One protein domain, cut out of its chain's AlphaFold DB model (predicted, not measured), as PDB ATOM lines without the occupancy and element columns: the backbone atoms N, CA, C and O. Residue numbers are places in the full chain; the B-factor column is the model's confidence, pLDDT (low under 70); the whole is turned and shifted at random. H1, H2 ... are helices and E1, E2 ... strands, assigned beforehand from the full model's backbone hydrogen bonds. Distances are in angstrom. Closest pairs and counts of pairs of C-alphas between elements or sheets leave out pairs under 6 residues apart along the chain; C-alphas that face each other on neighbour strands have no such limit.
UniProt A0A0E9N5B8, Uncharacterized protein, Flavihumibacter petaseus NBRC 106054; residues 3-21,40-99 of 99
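What this domain is: This is residues 3 to 21 and 40 to 99 of the 99 residues of an uncharacterized protein of Flavihumibacter petaseus NBRC 106054 (UniProt A0A0E9N5B8). A strongly twisted, antiparallel sheet of four strands curls round a single helix, H1, which packs on one face and comes closest to the edge strand E1. Beyond the opposite edge strand, E4, the chain makes a long loop, residues 64 to 82, whose residues 68 to 69 fold back to pair with residues 61 to 62 of E4 before the chain reaches H1. The printed part has 79 residues, with four named strands and one named helix in the order E1, E2, E3, E4, H1, and the strands lie in that same order across the sheet. The class is mixed, helices and strands. The whole is compact and rounded, with a radius of gyration of the C-alphas of 12.0 A and spans of 36 by 29 by 20 A.

Where its parts are: The longest strand of the sheet is E3, residues 40 to 50, 32.0 A from first to last C-alpha. E4, residues 54 to 63, measures 29.7 A, and E2, residues 12 to 21, measures 27.0 A. E1, residues 3 to 8, is 15.8 A long and begins at C-alpha 3, at (-26.220, -36.885, -6.934). H1, residues 83 to 97, is 21.3 A long, from C-alpha 83 at (-17.271, -57.408, -3.863) to C-alpha 97 at (-11.636, -36.872, -4.340).

How they stand to each other: The inner strands E2 and E3 are antiparallel at 162 degrees between their directions, with N 17 and O 45 within hydrogen-bond range at 2.8 A. E3 and E4 form a hairpin, antiparallel at 160 degrees, with N 44 and O 60 within range at 2.8 A. E1 and E2 form the other hairpin, at 142 degrees, with N 6 and O 14 within range at 3.0 A. The edge strands E1 and E4 are apart. From edge to edge the strands' lines turn by 66 degrees, and the way across the sheet turns by 46 degrees. H1 is on the sheet, making two layers, a helix on one face of a sheet. The closest C-alphas of E1 and H1, those of Ile 6 and Ala 91, are 6.2 A apart. For E4 and H1 the closest are those of Tyr 58 and Thr 85, at 7.8 A. E3 and H1 are near each other. In H1 every O i to N i+4 pair is within hydrogen-bond range.

The domain as a whole: The two C-alphas farthest apart, those of Lys 40 and Ala 52, are 36.6 A apart. Residues 22 to 39, the link across the cut from E2 to E3, are not printed; C-alphas 21 and 40 are 6.2 A apart across it. The links E1 to E2 and E3 to E4 are tight, and the link E4 to H1 is long, with 19 residues. Mean pLDDT of the printed part is 83.2; residues 51 to 53, 73 to 75 and 99 are under 70.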
ATOM      1  N   HIS A   3     -26.151 -35.674  -6.130       92.31
ATOM      2  CA  HIS A   3     -26.220 -36.885  -6.934       92.31
ATOM      3  C   HIS A   3     -25.067 -36.917  -7.938       92.31
ATOM      4  O   HIS A   3     -24.625 -35.859  -8.382       92.31
ATOM      5  N   PHE A   4     -24.597 -38.113  -8.267       91.81
ATOM      6  CA  PHE A   4     -23.626 -38.364  -9.330       91.81
ATOM      7  C   PHE A   4     -23.765 -39.804  -9.827       91.81
ATOM      8  O   PHE A   4     -24.462 -40.618  -9.216       91.81
ATOM      9  N   ILE A   5     -23.135 -40.105 -10.959       91.44
ATOM     10  CA  ILE A   5     -23.141 -41.438 -11.559       91.44
ATOM     11  C   ILE A   5     -21.746 -42.024 -11.400       91.44
ATOM     12  O   ILE A   5     -20.766 -41.336 -11.661       91.44
ATOM     13  N   ILE A   6     -21.677 -43.282 -10.975       90.38
ATOM     14  CA  ILE A   6     -20.434 -44.051 -10.925       90.38
ATOM     15  C   ILE A   6     -20.454 -45.163 -11.964       90.38
ATOM     16  O   ILE A   6     -21.472 -45.843 -12.144       90.38
ATOM     17  N   ASP A   7     -19.303 -45.379 -12.587       88.31
ATOM     18  CA  ASP A   7     -19.058 -46.546 -13.421       88.31
ATOM     19  C   ASP A   7     -18.711 -47.742 -12.532       88.31
ATOM     20  O   ASP A   7     -17.867 -47.665 -11.636       88.31
ATOM     21  N   LEU A   8     -19.385 -48.865 -12.767       86.69
ATOM     22  CA  LEU A   8     -19.197 -50.103 -12.021       86.69
ATOM     23  C   LEU A   8     -18.727 -51.224 -12.956       86.69
ATOM     24  O   LEU A   8     -19.041 -51.224 -14.153       86.69
ATOM     25  N   PRO A   9     -17.980 -52.214 -12.430       83.50
ATOM     26  CA  PRO A   9     -17.508 -53.335 -13.234       83.50
ATOM     27  C   PRO A   9     -18.677 -54.069 -13.903       83.50
ATOM     28  O   PRO A   9     -19.759 -54.174 -13.338       83.50
ATOM     29  N   GLY A  10     -18.454 -54.609 -15.105       81.62
ATOM     30  CA  GLY A  10     -19.477 -55.372 -15.830       81.62
ATOM     31  C   GLY A  10     -20.495 -54.524 -16.601       81.62
ATOM     32  O   GLY A  10     -21.640 -54.949 -16.740       81.62
ATOM     33  N   ASN A  11     -20.090 -53.353 -17.115       81.00
ATOM     34  CA  ASN A  11     -20.952 -52.409 -17.849       81.00
ATOM     35  C   ASN A  11     -22.191 -51.992 -17.040       81.00
ATOM     36  O   ASN A  11     -23.292 -51.855 -17.579       81.00
ATOM     37  N   MET A  12     -22.009 -51.847 -15.729       85.75
ATOM     38  CA  MET A  12     -23.046 -51.406 -14.809       85.75
ATOM     39  C   MET A  12     -22.819 -49.942 -14.452       85.75
ATOM     40  O   MET A  12     -21.684 -49.476 -14.404       85.75
ATOM     41  N   TYR A  13     -23.905 -49.240 -14.146       88.62
ATOM     42  CA  TYR A  13     -23.850 -47.854 -13.693       88.62
ATOM     43  C   TYR A  13     -24.615 -47.716 -12.383       88.62
ATOM     44  O   TYR A  13     -25.674 -48.330 -12.208       88.62
ATOM     45  N   GLY A  14     -24.079 -46.923 -11.459       89.44
ATOM     46  CA  GLY A  14     -24.728 -46.592 -10.194       89.44
ATOM     47  C   GLY A  14     -25.201 -45.141 -10.169       89.44
ATOM     48  O   GLY A  14     -24.369 -44.244 -10.207       89.44
ATOM     49  N   ASP A  15     -26.511 -44.896 -10.046       92.31
ATOM     50  CA  ASP A  15     -27.040 -43.577  -9.637       92.31
ATOM     51  C   ASP A  15     -26.834 -43.449  -8.125       92.31
ATOM     52  O   ASP A  15     -27.516 -44.122  -7.343       92.31
ATOM     53  N   VAL A  16     -25.862 -42.626  -7.729       92.44
ATOM     54  CA  VAL A  16     -25.541 -42.332  -6.335       92.44
ATOM     55  C   VAL A  16     -26.272 -41.068  -5.912       92.44
ATOM     56  O   VAL A  16     -26.060 -39.989  -6.459       92.44
ATOM     57  N   ARG A  17     -27.079 -41.172  -4.856       92.12
ATOM     58  CA  ARG A  17     -27.727 -40.036  -4.191       92.12
ATOM     59  C   ARG A  17     -27.268 -39.959  -2.758       92.12
ATOM     60  O   ARG A  17     -27.364 -40.948  -2.034       92.12
ATOM     61  N   PHE A  18     -26.841 -38.780  -2.328       90.62
ATOM     62  CA  PHE A  18     -26.324 -38.606  -0.980       90.62
ATOM     63  C   PHE A  18     -26.935 -37.417  -0.240       90.62
ATOM     64  O   PHE A  18     -27.359 -36.400  -0.810       90.62
ATOM     65  N   GLY A  19     -26.991 -37.554   1.080       86.94
ATOM     66  CA  GLY A  19     -27.532 -36.535   1.964       86.94
ATOM     67  C   GLY A  19     -27.113 -36.728   3.412       86.94
ATOM     68  O   GLY A  19     -26.794 -37.827   3.855       86.94
ATOM     69  N   THR A  20     -27.124 -35.637   4.173       84.94
ATOM     70  CA  THR A  20     -26.836 -35.689   5.607       84.94
ATOM     71  C   THR A  20     -28.013 -36.306   6.353       84.94
ATOM     72  O   THR A  20     -29.116 -35.756   6.353       84.94
ATOM     73  N   ILE A  21     -27.759 -37.405   7.053       76.06
ATOM     74  CA  ILE A  21     -28.698 -38.020   7.980       76.06
ATOM     75  C   ILE A  21     -28.353 -37.520   9.382       76.06
ATOM     76  O   ILE A  21     -27.223 -37.644   9.860       76.06
ATOM     77  N   LYS A  40     -23.591 -36.497  12.926       72.12
ATOM     78  CA  LYS A  40     -23.937 -36.242  11.538       72.12
ATOM     79  C   LYS A  40     -23.287 -37.364  10.740       72.12
ATOM     80  O   LYS A  40     -22.077 -37.544  10.802       72.12
ATOM     81  N   ARG A  41     -24.095 -38.119  10.006       83.44
ATOM     82  CA  ARG A  41     -23.612 -39.115   9.046       83.44
ATOM     83  C   ARG A  41     -24.083 -38.709   7.656       83.44
ATOM     84  O   ARG A  41     -25.078 -37.994   7.516       83.44
ATOM     85  N   ILE A  42     -23.366 -39.133   6.632       87.62
ATOM     86  CA  ILE A  42     -23.769 -38.980   5.239       87.62
ATOM     87  C   ILE A  42     -24.308 -40.335   4.791       87.62
ATOM     88  O   ILE A  42     -23.627 -41.351   4.900       87.62
ATOM     89  N   GLY A  43     -25.566 -40.359   4.365       88.75
ATOM     90  CA  GLY A  43     -26.176 -41.536   3.763       88.75
ATOM     91  C   GLY A  43     -26.047 -41.470   2.253       88.75
ATOM     92  O   GLY A  43     -26.365 -40.434   1.667       88.75
ATOM     93  N   TYR A  44     -25.637 -42.577   1.647       89.75
ATOM     94  CA  TYR A  44     -25.545 -42.775   0.206       89.75
ATOM     95  C   TYR A  44     -26.517 -43.876  -0.192       89.75
ATOM     96  O   TYR A  44     -26.524 -44.959   0.386       89.75
ATOM     97  N   ILE A  45     -27.348 -43.601  -1.182       90.69
ATOM     98  CA  ILE A  45     -28.238 -44.570  -1.805       90.69
ATOM     99  C   ILE A  45     -27.738 -44.751  -3.228       90.69
ATOM    100  O   ILE A  45     -27.683 -43.779  -3.973       90.69
ATOM    101  N   VAL A  46     -27.397 -45.980  -3.595       90.94
ATOM    102  CA  VAL A  46     -26.863 -46.306  -4.916       90.94
ATOM    103  C   VAL A  46     -27.824 -47.242  -5.615       90.94
ATOM    104  O   VAL A  46     -28.059 -48.353  -5.149       90.94
ATOM    105  N   ASN A  47     -28.389 -46.800  -6.730       90.88
ATOM    106  CA  ASN A  47     -29.201 -47.653  -7.585       90.88
ATOM    107  C   ASN A  47     -28.325 -48.152  -8.731       90.88
ATOM    108  O   ASN A  47     -28.023 -47.403  -9.658       90.88
ATOM    109  N   VAL A  48     -27.907 -49.409  -8.647       89.19
ATOM    110  CA  VAL A  48     -27.107 -50.079  -9.670       89.19
ATOM    111  C   VAL A  48     -28.042 -50.658 -10.715       89.19
ATOM    112  O   VAL A  48     -28.885 -51.495 -10.397       89.19
ATOM    113  N   SER A  49     -27.884 -50.217 -11.957       85.38
ATOM    114  CA  SER A  49     -28.608 -50.758 -13.106       85.38
ATOM    115  C   SER A  49     -27.632 -51.532 -13.983       85.38
ATOM    116  O   SER A  49     -26.639 -50.977 -14.456       85.38
ATOM    117  N   GLY A  50     -27.905 -52.821 -14.179       77.69
ATOM    118  CA  GLY A  50     -27.137 -53.698 -15.063       77.69
ATOM    119  C   GLY A  50     -28.002 -54.257 -16.187       77.69
ATOM    120  O   GLY A  50     -29.219 -54.371 -16.046       77.69
ATOM    121  N   ALA A  51     -27.370 -54.644 -17.296       65.50
ATOM    122  CA  ALA A  51     -28.055 -55.119 -18.501       65.50
ATOM    123  C   ALA A  51     -28.884 -56.411 -18.305       65.50
ATOM    124  O   ALA A  51     -29.727 -56.712 -19.145       65.50
ATOM    125  N   ALA A  52     -28.658 -57.167 -17.221       64.44
ATOM    126  CA  ALA A  52     -29.238 -58.502 -17.028       64.44
ATOM    127  C   ALA A  52     -30.112 -58.684 -15.767       64.44
ATOM    128  O   ALA A  52     -30.937 -59.591 -15.753       64.44
ATOM    129  N   GLU A  53     -29.973 -57.863 -14.717       63.50
ATOM    130  CA  GLU A  53     -30.550 -58.175 -13.387       63.50
ATOM    131  C   GLU A  53     -31.460 -57.092 -12.777       63.50
ATOM    132  O   GLU A  53     -31.805 -57.150 -11.597       63.50
ATOM    133  N   GLY A  54     -31.912 -56.118 -13.567       74.56
ATOM    134  CA  GLY A  54     -32.756 -55.037 -13.055       74.56
ATOM    135  C   GLY A  54     -31.998 -54.080 -12.126       74.56
ATOM    136  O   GLY A  54     -30.767 -54.047 -12.107       74.56
ATOM    137  N   ILE A  55     -32.742 -53.243 -11.397       83.19
ATOM    138  CA  ILE A  55     -32.168 -52.189 -10.550       83.19
ATOM    139  C   ILE A  55     -31.972 -52.728  -9.131       83.19
ATOM    140  O   ILE A  55     -32.945 -52.979  -8.417       83.19
ATOM    141  N   LYS A  56     -30.716 -52.863  -8.700       87.12
ATOM    142  CA  LYS A  56     -30.353 -53.219  -7.323       87.12
ATOM    143  C   LYS A  56     -30.055 -51.958  -6.524       87.12
ATOM    144  O   LYS A  56     -29.244 -51.130  -6.930       87.12
ATOM    145  N   ARG A  57     -30.705 -51.805  -5.371       88.25
ATOM    146  CA  ARG A  57     -30.509 -50.654  -4.487       88.25
ATOM    147  C   ARG A  57     -29.584 -51.018  -3.332       88.25
ATOM    148  O   ARG A  57     -29.903 -51.901  -2.544       88.25
ATOM    149  N   TYR A  58     -28.503 -50.266  -3.199       87.88
ATOM    150  CA  TYR A  58     -27.554 -50.336  -2.101       87.88
ATOM    151  C   TYR A  58     -27.652 -49.080  -1.244       87.88
ATOM    152  O   TYR A  58     -28.004 -47.996  -1.718       87.88
ATOM    153  N   GLN A  59     -27.373 -49.234   0.040       89.50
ATOM    154  CA  GLN A  59     -27.431 -48.165   1.022       89.50
ATOM    155  C   GLN A  59     -26.137 -48.199   1.834       89.50
ATOM    156  O   GLN A  59     -25.749 -49.249   2.343       89.50
ATOM    157  N   PHE A  60     -25.465 -47.055   1.940       89.31
ATOM    158  CA  PHE A  60     -24.214 -46.900   2.674       89.31
ATOM    159  C   PHE A  60     -24.270 -45.699   3.606       89.31
ATOM    160  O   PHE A  60     -24.922 -44.696   3.322       89.31
ATOM    161  N   LEU A  61     -23.557 -45.800   4.720       88.56
ATOM    162  CA  LEU A  61     -23.392 -44.719   5.677       88.56
ATOM    163  C   LEU A  61     -21.909 -44.414   5.823       88.56
ATOM    164  O   LEU A  61     -21.099 -45.321   6.013       88.56
ATOM    165  N   LYS A  62     -21.576 -43.130   5.761       86.56
ATOM    166  CA  LYS A  62     -20.232 -42.605   5.984       86.56
ATOM    167  C   LYS A  62     -20.280 -41.601   7.130       86.56
ATOM    168  O   LYS A  62     -21.228 -40.817   7.242       86.56
ATOM    169  N   THR A  63     -19.299 -41.633   8.021       84.69
ATOM    170  CA  THR A  63     -19.136 -40.588   9.036       84.69
ATOM    171  C   THR A  63     -18.617 -39.306   8.386       84.69
ATOM    172  O   THR A  63     -18.081 -39.328   7.279       84.69
ATOM    173  N   THR A  64     -18.748 -38.171   9.073       79.31
ATOM    174  CA  THR A  64     -18.110 -36.914   8.635       79.31
ATOM    175  C   THR A  64     -16.590 -37.007   8.556       79.31
ATOM    176  O   THR A  64     -15.981 -36.223   7.842       79.31
ATOM    177  N   ASP A  65     -15.999 -37.970   9.261       79.88
ATOM    178  CA  ASP A  65     -14.556 -38.224   9.269       79.88
ATOM    179  C   ASP A  65     -14.116 -39.098   8.082       79.88
ATOM    180  O   ASP A  65     -12.950 -39.459   7.968       79.88
ATOM    181  N   GLY A  66     -15.053 -39.463   7.199       81.19
ATOM    182  CA  GLY A  66     -14.779 -40.218   5.982       81.19
ATOM    183  C   GLY A  66     -14.792 -41.739   6.148       81.19
ATOM    184  O   GLY A  66     -14.485 -42.453   5.199       81.19
ATOM    185  N   HIS A  67     -15.178 -42.264   7.314       84.88
ATOM    186  CA  HIS A  67     -15.210 -43.708   7.550       84.88
ATOM    187  C   HIS A  67     -16.558 -44.325   7.169       84.88
ATOM    188  O   HIS A  67     -17.613 -43.886   7.633       84.88
ATOM    189  N   TRP A  68     -16.522 -45.393   6.370       86.19
ATOM    190  CA  TRP A  68     -17.691 -46.219   6.078       86.19
ATOM    191  C   TRP A  68     -18.131 -46.986   7.327       86.19
ATOM    192  O   TRP A  68     -17.330 -47.663   7.968       86.19
ATOM    193  N   THR A  69     -19.412 -46.905   7.669       81.94
ATOM    194  CA  THR A  69     -19.979 -47.642   8.800       81.94
ATOM    195  C   THR A  69     -20.722 -48.871   8.308       81.94
ATOM    196  O   THR A  69     -21.503 -48.774   7.366       81.94
ATOM    197  N   THR A  70     -20.552 -49.992   9.002       75.50
ATOM    198  CA  THR A  70     -21.339 -51.227   8.824       75.50
ATOM    199  C   THR A  70     -22.564 -51.284   9.737       75.50
ATOM    200  O   THR A  70     -23.318 -52.247   9.717       75.50
ATOM    201  N   GLN A  71     -22.752 -50.261  10.575       72.69
ATOM    202  CA  GLN A  71     -23.888 -50.178  11.479       72.69
ATOM    203  C   GLN A  71     -25.110 -49.654  10.741       72.69
ATOM    204  O   GLN A  71     -25.093 -48.532  10.224       72.69
ATOM    205  N   ASP A  72     -26.185 -50.427  10.807       76.38
ATOM    206  CA  ASP A  72     -27.508 -49.953  10.444       76.38
ATOM    207  C   ASP A  72     -27.895 -48.750  11.307       76.38
ATOM    208  O   ASP A  72     -27.611 -48.668  12.507       76.38
ATOM    209  N   LEU A  73     -28.569 -47.798  10.678       68.25
ATOM    210  CA  LEU A  73     -29.213 -46.682  11.358       68.25
ATOM    211  C   LEU A  73     -30.722 -46.847  11.173       68.25
ATOM    212  O   LEU A  73     -31.144 -47.468  10.209       68.25
ATOM    213  N   GLU A  74     -31.546 -46.323  12.082       60.25
ATOM    214  CA  GLU A  74     -33.016 -46.427  12.013       60.25
ATOM    215  C   GLU A  74     -33.551 -46.246  10.568       60.25
ATOM    216  O   GLU A  74     -33.430 -45.168   9.986       60.25
ATOM    217  N   ASN A  75     -34.130 -47.314   9.992       65.69
ATOM    218  CA  ASN A  75     -34.645 -47.419   8.610       65.69
ATOM    219  C   ASN A  75     -33.617 -47.324   7.461       65.69
ATOM    220  O   ASN A  75     -33.997 -47.118   6.308       65.69
ATOM    221  N   PHE A  76     -32.331 -47.491   7.757       70.06
ATOM    222  CA  PHE A  76     -31.226 -47.481   6.805       70.06
ATOM    223  C   PHE A  76     -30.385 -48.746   6.997       70.06
ATOM    224  O   PHE A  76     -29.609 -48.846   7.948       70.06
ATOM    225  N   HIS A  77     -30.594 -49.731   6.124       74.88
ATOM    226  CA  HIS A  77     -29.914 -51.026   6.191       74.88
ATOM    227  C   HIS A  77     -28.671 -50.973   5.320       74.88
ATOM    228  O   HIS A  77     -28.778 -50.873   4.098       74.88
ATOM    229  N   VAL A  78     -27.502 -50.989   5.951       76.19
ATOM    230  CA  VAL A  78     -26.229 -50.941   5.246       76.19
ATOM    231  C   VAL A  78     -26.037 -52.256   4.502       76.19
ATOM    232  O   VAL A  78     -26.208 -53.338   5.061       76.19
ATOM    233  N   ALA A  79     -25.697 -52.166   3.217       79.19
ATOM    234  CA  ALA A  79     -25.444 -53.360   2.425       79.19
ATOM    235  C   ALA A  79     -24.238 -54.149   2.984       79.19
ATOM    236  O   ALA A  79     -23.265 -53.530   3.430       79.19
ATOM    237  N   PRO A  80     -24.276 -55.495   2.938       76.62
ATOM    238  CA  PRO A  80     -23.165 -56.329   3.381       76.62
ATOM    239  C   PRO A  80     -21.899 -56.050   2.561       76.62
ATOM    240  O   PRO A  80     -21.964 -55.568   1.423       76.62
ATOM    241  N   ASP A  81     -20.740 -56.356   3.146       75.75
ATOM    242  CA  ASP A  81     -19.430 -56.183   2.512       75.75
ATOM    243  C   ASP A  81     -19.171 -57.268   1.450       75.75
ATOM    244  O   ASP A  81     -18.344 -58.161   1.615       75.75
ATOM    245  N   ASP A  82     -19.887 -57.160   0.335       83.12
ATOM    246  CA  ASP A  82     -19.667 -57.947  -0.876       83.12
ATOM    247  C   ASP A  82     -18.700 -57.232  -1.836       83.12
ATOM    248  O   ASP A  82     -18.487 -56.020  -1.755       83.12
ATOM    249  N   VAL A  83     -18.169 -57.959  -2.825       84.50
ATOM    250  CA  VAL A  83     -17.271 -57.408  -3.863       84.50
ATOM    251  C   VAL A  83     -17.892 -56.190  -4.564       84.50
ATOM    252  O   VAL A  83     -17.217 -55.186  -4.789       84.50
ATOM    253  N   MET A  84     -19.197 -56.243  -4.851       84.44
ATOM    254  CA  MET A  84     -19.927 -55.119  -5.447       84.44
ATOM    255  C   MET A  84     -20.022 -53.920  -4.503       84.44
ATOM    256  O   MET A  84     -19.815 -52.789  -4.932       84.44
ATOM    257  N   THR A  85     -20.283 -54.150  -3.217       85.81
ATOM    258  CA  THR A  85     -20.299 -53.096  -2.197       85.81
ATOM    259  C   THR A  85     -18.939 -52.405  -2.097       85.81
ATOM    260  O   THR A  85     -18.879 -51.178  -2.040       85.81
ATOM    261  N   MET A  86     -17.844 -53.170  -2.120       87.38
ATOM    262  CA  MET A  86     -16.488 -52.611  -2.099       87.38
ATOM    263  C   MET A  86     -16.197 -51.776  -3.351       87.38
ATOM    264  O   MET A  86     -15.666 -50.675  -3.227       87.38
ATOM    265  N   ALA A  87     -16.597 -52.257  -4.534       88.50
ATOM    266  CA  ALA A  87     -16.446 -51.514  -5.786       88.50
ATOM    267  C   ALA A  87     -17.223 -50.187  -5.768       88.50
ATOM    268  O   ALA A  87     -16.688 -49.154  -6.158       88.50
ATOM    269  N   ILE A  88     -18.458 -50.196  -5.253       89.56
ATOM    270  CA  ILE A  88     -19.281 -48.988  -5.121       89.56
ATOM    271  C   ILE A  88     -18.653 -47.989  -4.142       89.56
ATOM    272  O   ILE A  88     -18.557 -46.808  -4.466       89.56
ATOM    273  N   LYS A  89     -18.206 -48.446  -2.962       90.69
ATOM    274  CA  LYS A  89     -17.532 -47.590  -1.970       90.69
ATOM    275  C   LYS A  89     -16.283 -46.933  -2.566       90.69
ATOM    276  O   LYS A  89     -16.134 -45.721  -2.456       90.69
ATOM    277  N   ALA A  90     -15.445 -47.711  -3.253       90.25
ATOM    278  CA  ALA A  90     -14.233 -47.207  -3.896       90.25
ATOM    279  C   ALA A  90     -14.534 -46.176  -4.997       90.25
ATOM    280  O   ALA A  90     -13.875 -45.143  -5.058       90.25
ATOM    281  N   ALA A  91     -15.549 -46.424  -5.832       90.06
ATOM    282  CA  ALA A  91     -15.955 -45.482  -6.871       90.06
ATOM    283  C   ALA A  91     -16.509 -44.171  -6.283       90.06
ATOM    284  O   ALA A  91     -16.188 -43.094  -6.776       90.06
ATOM    285  N   ILE A  92     -17.287 -44.245  -5.196       90.25
ATOM    286  CA  ILE A  92     -17.744 -43.054  -4.465       90.25
ATOM    287  C   ILE A  92     -16.558 -42.281  -3.885       90.25
ATOM    288  O   ILE A  92     -16.495 -41.068  -4.051       90.25
ATOM    289  N   ASP A  93     -15.616 -42.966  -3.235       90.38
ATOM    290  CA  ASP A  93     -14.434 -42.325  -2.651       90.38
ATOM    291  C   ASP A  93     -13.578 -41.624  -3.722       90.38
ATOM    292  O   ASP A  93     -13.067 -40.532  -3.487       90.38
ATOM    293  N   GLN A  94     -13.456 -42.217  -4.912       88.94
ATOM    294  CA  GLN A  94     -12.743 -41.621  -6.041       88.94
ATOM    295  C   GLN A  94     -13.460 -40.387  -6.606       88.94
ATOM    296  O   GLN A  94     -12.809 -39.381  -6.882       88.94
ATOM    297  N   GLU A  95     -14.785 -40.439  -6.756       88.56
ATOM    298  CA  GLU A  95     -15.576 -39.285  -7.201       88.56
ATOM    299  C   GLU A  95     -15.528 -38.130  -6.195       88.56
ATOM    300  O   GLU A  95     -15.404 -36.975  -6.591       88.56
ATOM    301  N   GLU A  96     -15.558 -38.420  -4.893       84.06
ATOM    302  CA  GLU A  96     -15.430 -37.389  -3.854       84.06
ATOM    303  C   GLU A  96     -14.049 -36.724  -3.831       84.06
ATOM    304  O   GLU A  96     -13.955 -35.555  -3.472       84.06
ATOM    305  N   LEU A  97     -12.985 -37.439  -4.214       83.75
ATOM    306  CA  LEU A  97     -11.636 -36.872  -4.340       83.75
ATOM    307  C   LEU A  97     -11.475 -35.970  -5.572       83.75
ATOM    308  O   LEU A  97     -10.584 -35.120  -5.587       83.75
ATOM    309  N   ASN A  98     -12.294 -36.179  -6.603       78.31
ATOM    310  CA  ASN A  98     -12.238 -35.427  -7.858       78.31
ATOM    311  C   ASN A  98     -13.101 -34.149  -7.848       78.31
ATOM    312  O   ASN A  98     -13.037 -33.382  -8.813       78.31
ATOM    313  N   GLN A  99     -13.902 -33.925  -6.799       63.78
ATOM    314  CA  GLN A  99     -14.727 -32.724  -6.593       63.78
ATOM    315  C   GLN A  99     -14.021 -31.681  -5.723       63.78
ATOM    316  O   GLN A  99     -14.206 -30.476  -6.018       63.78
TER     317      GLN A  99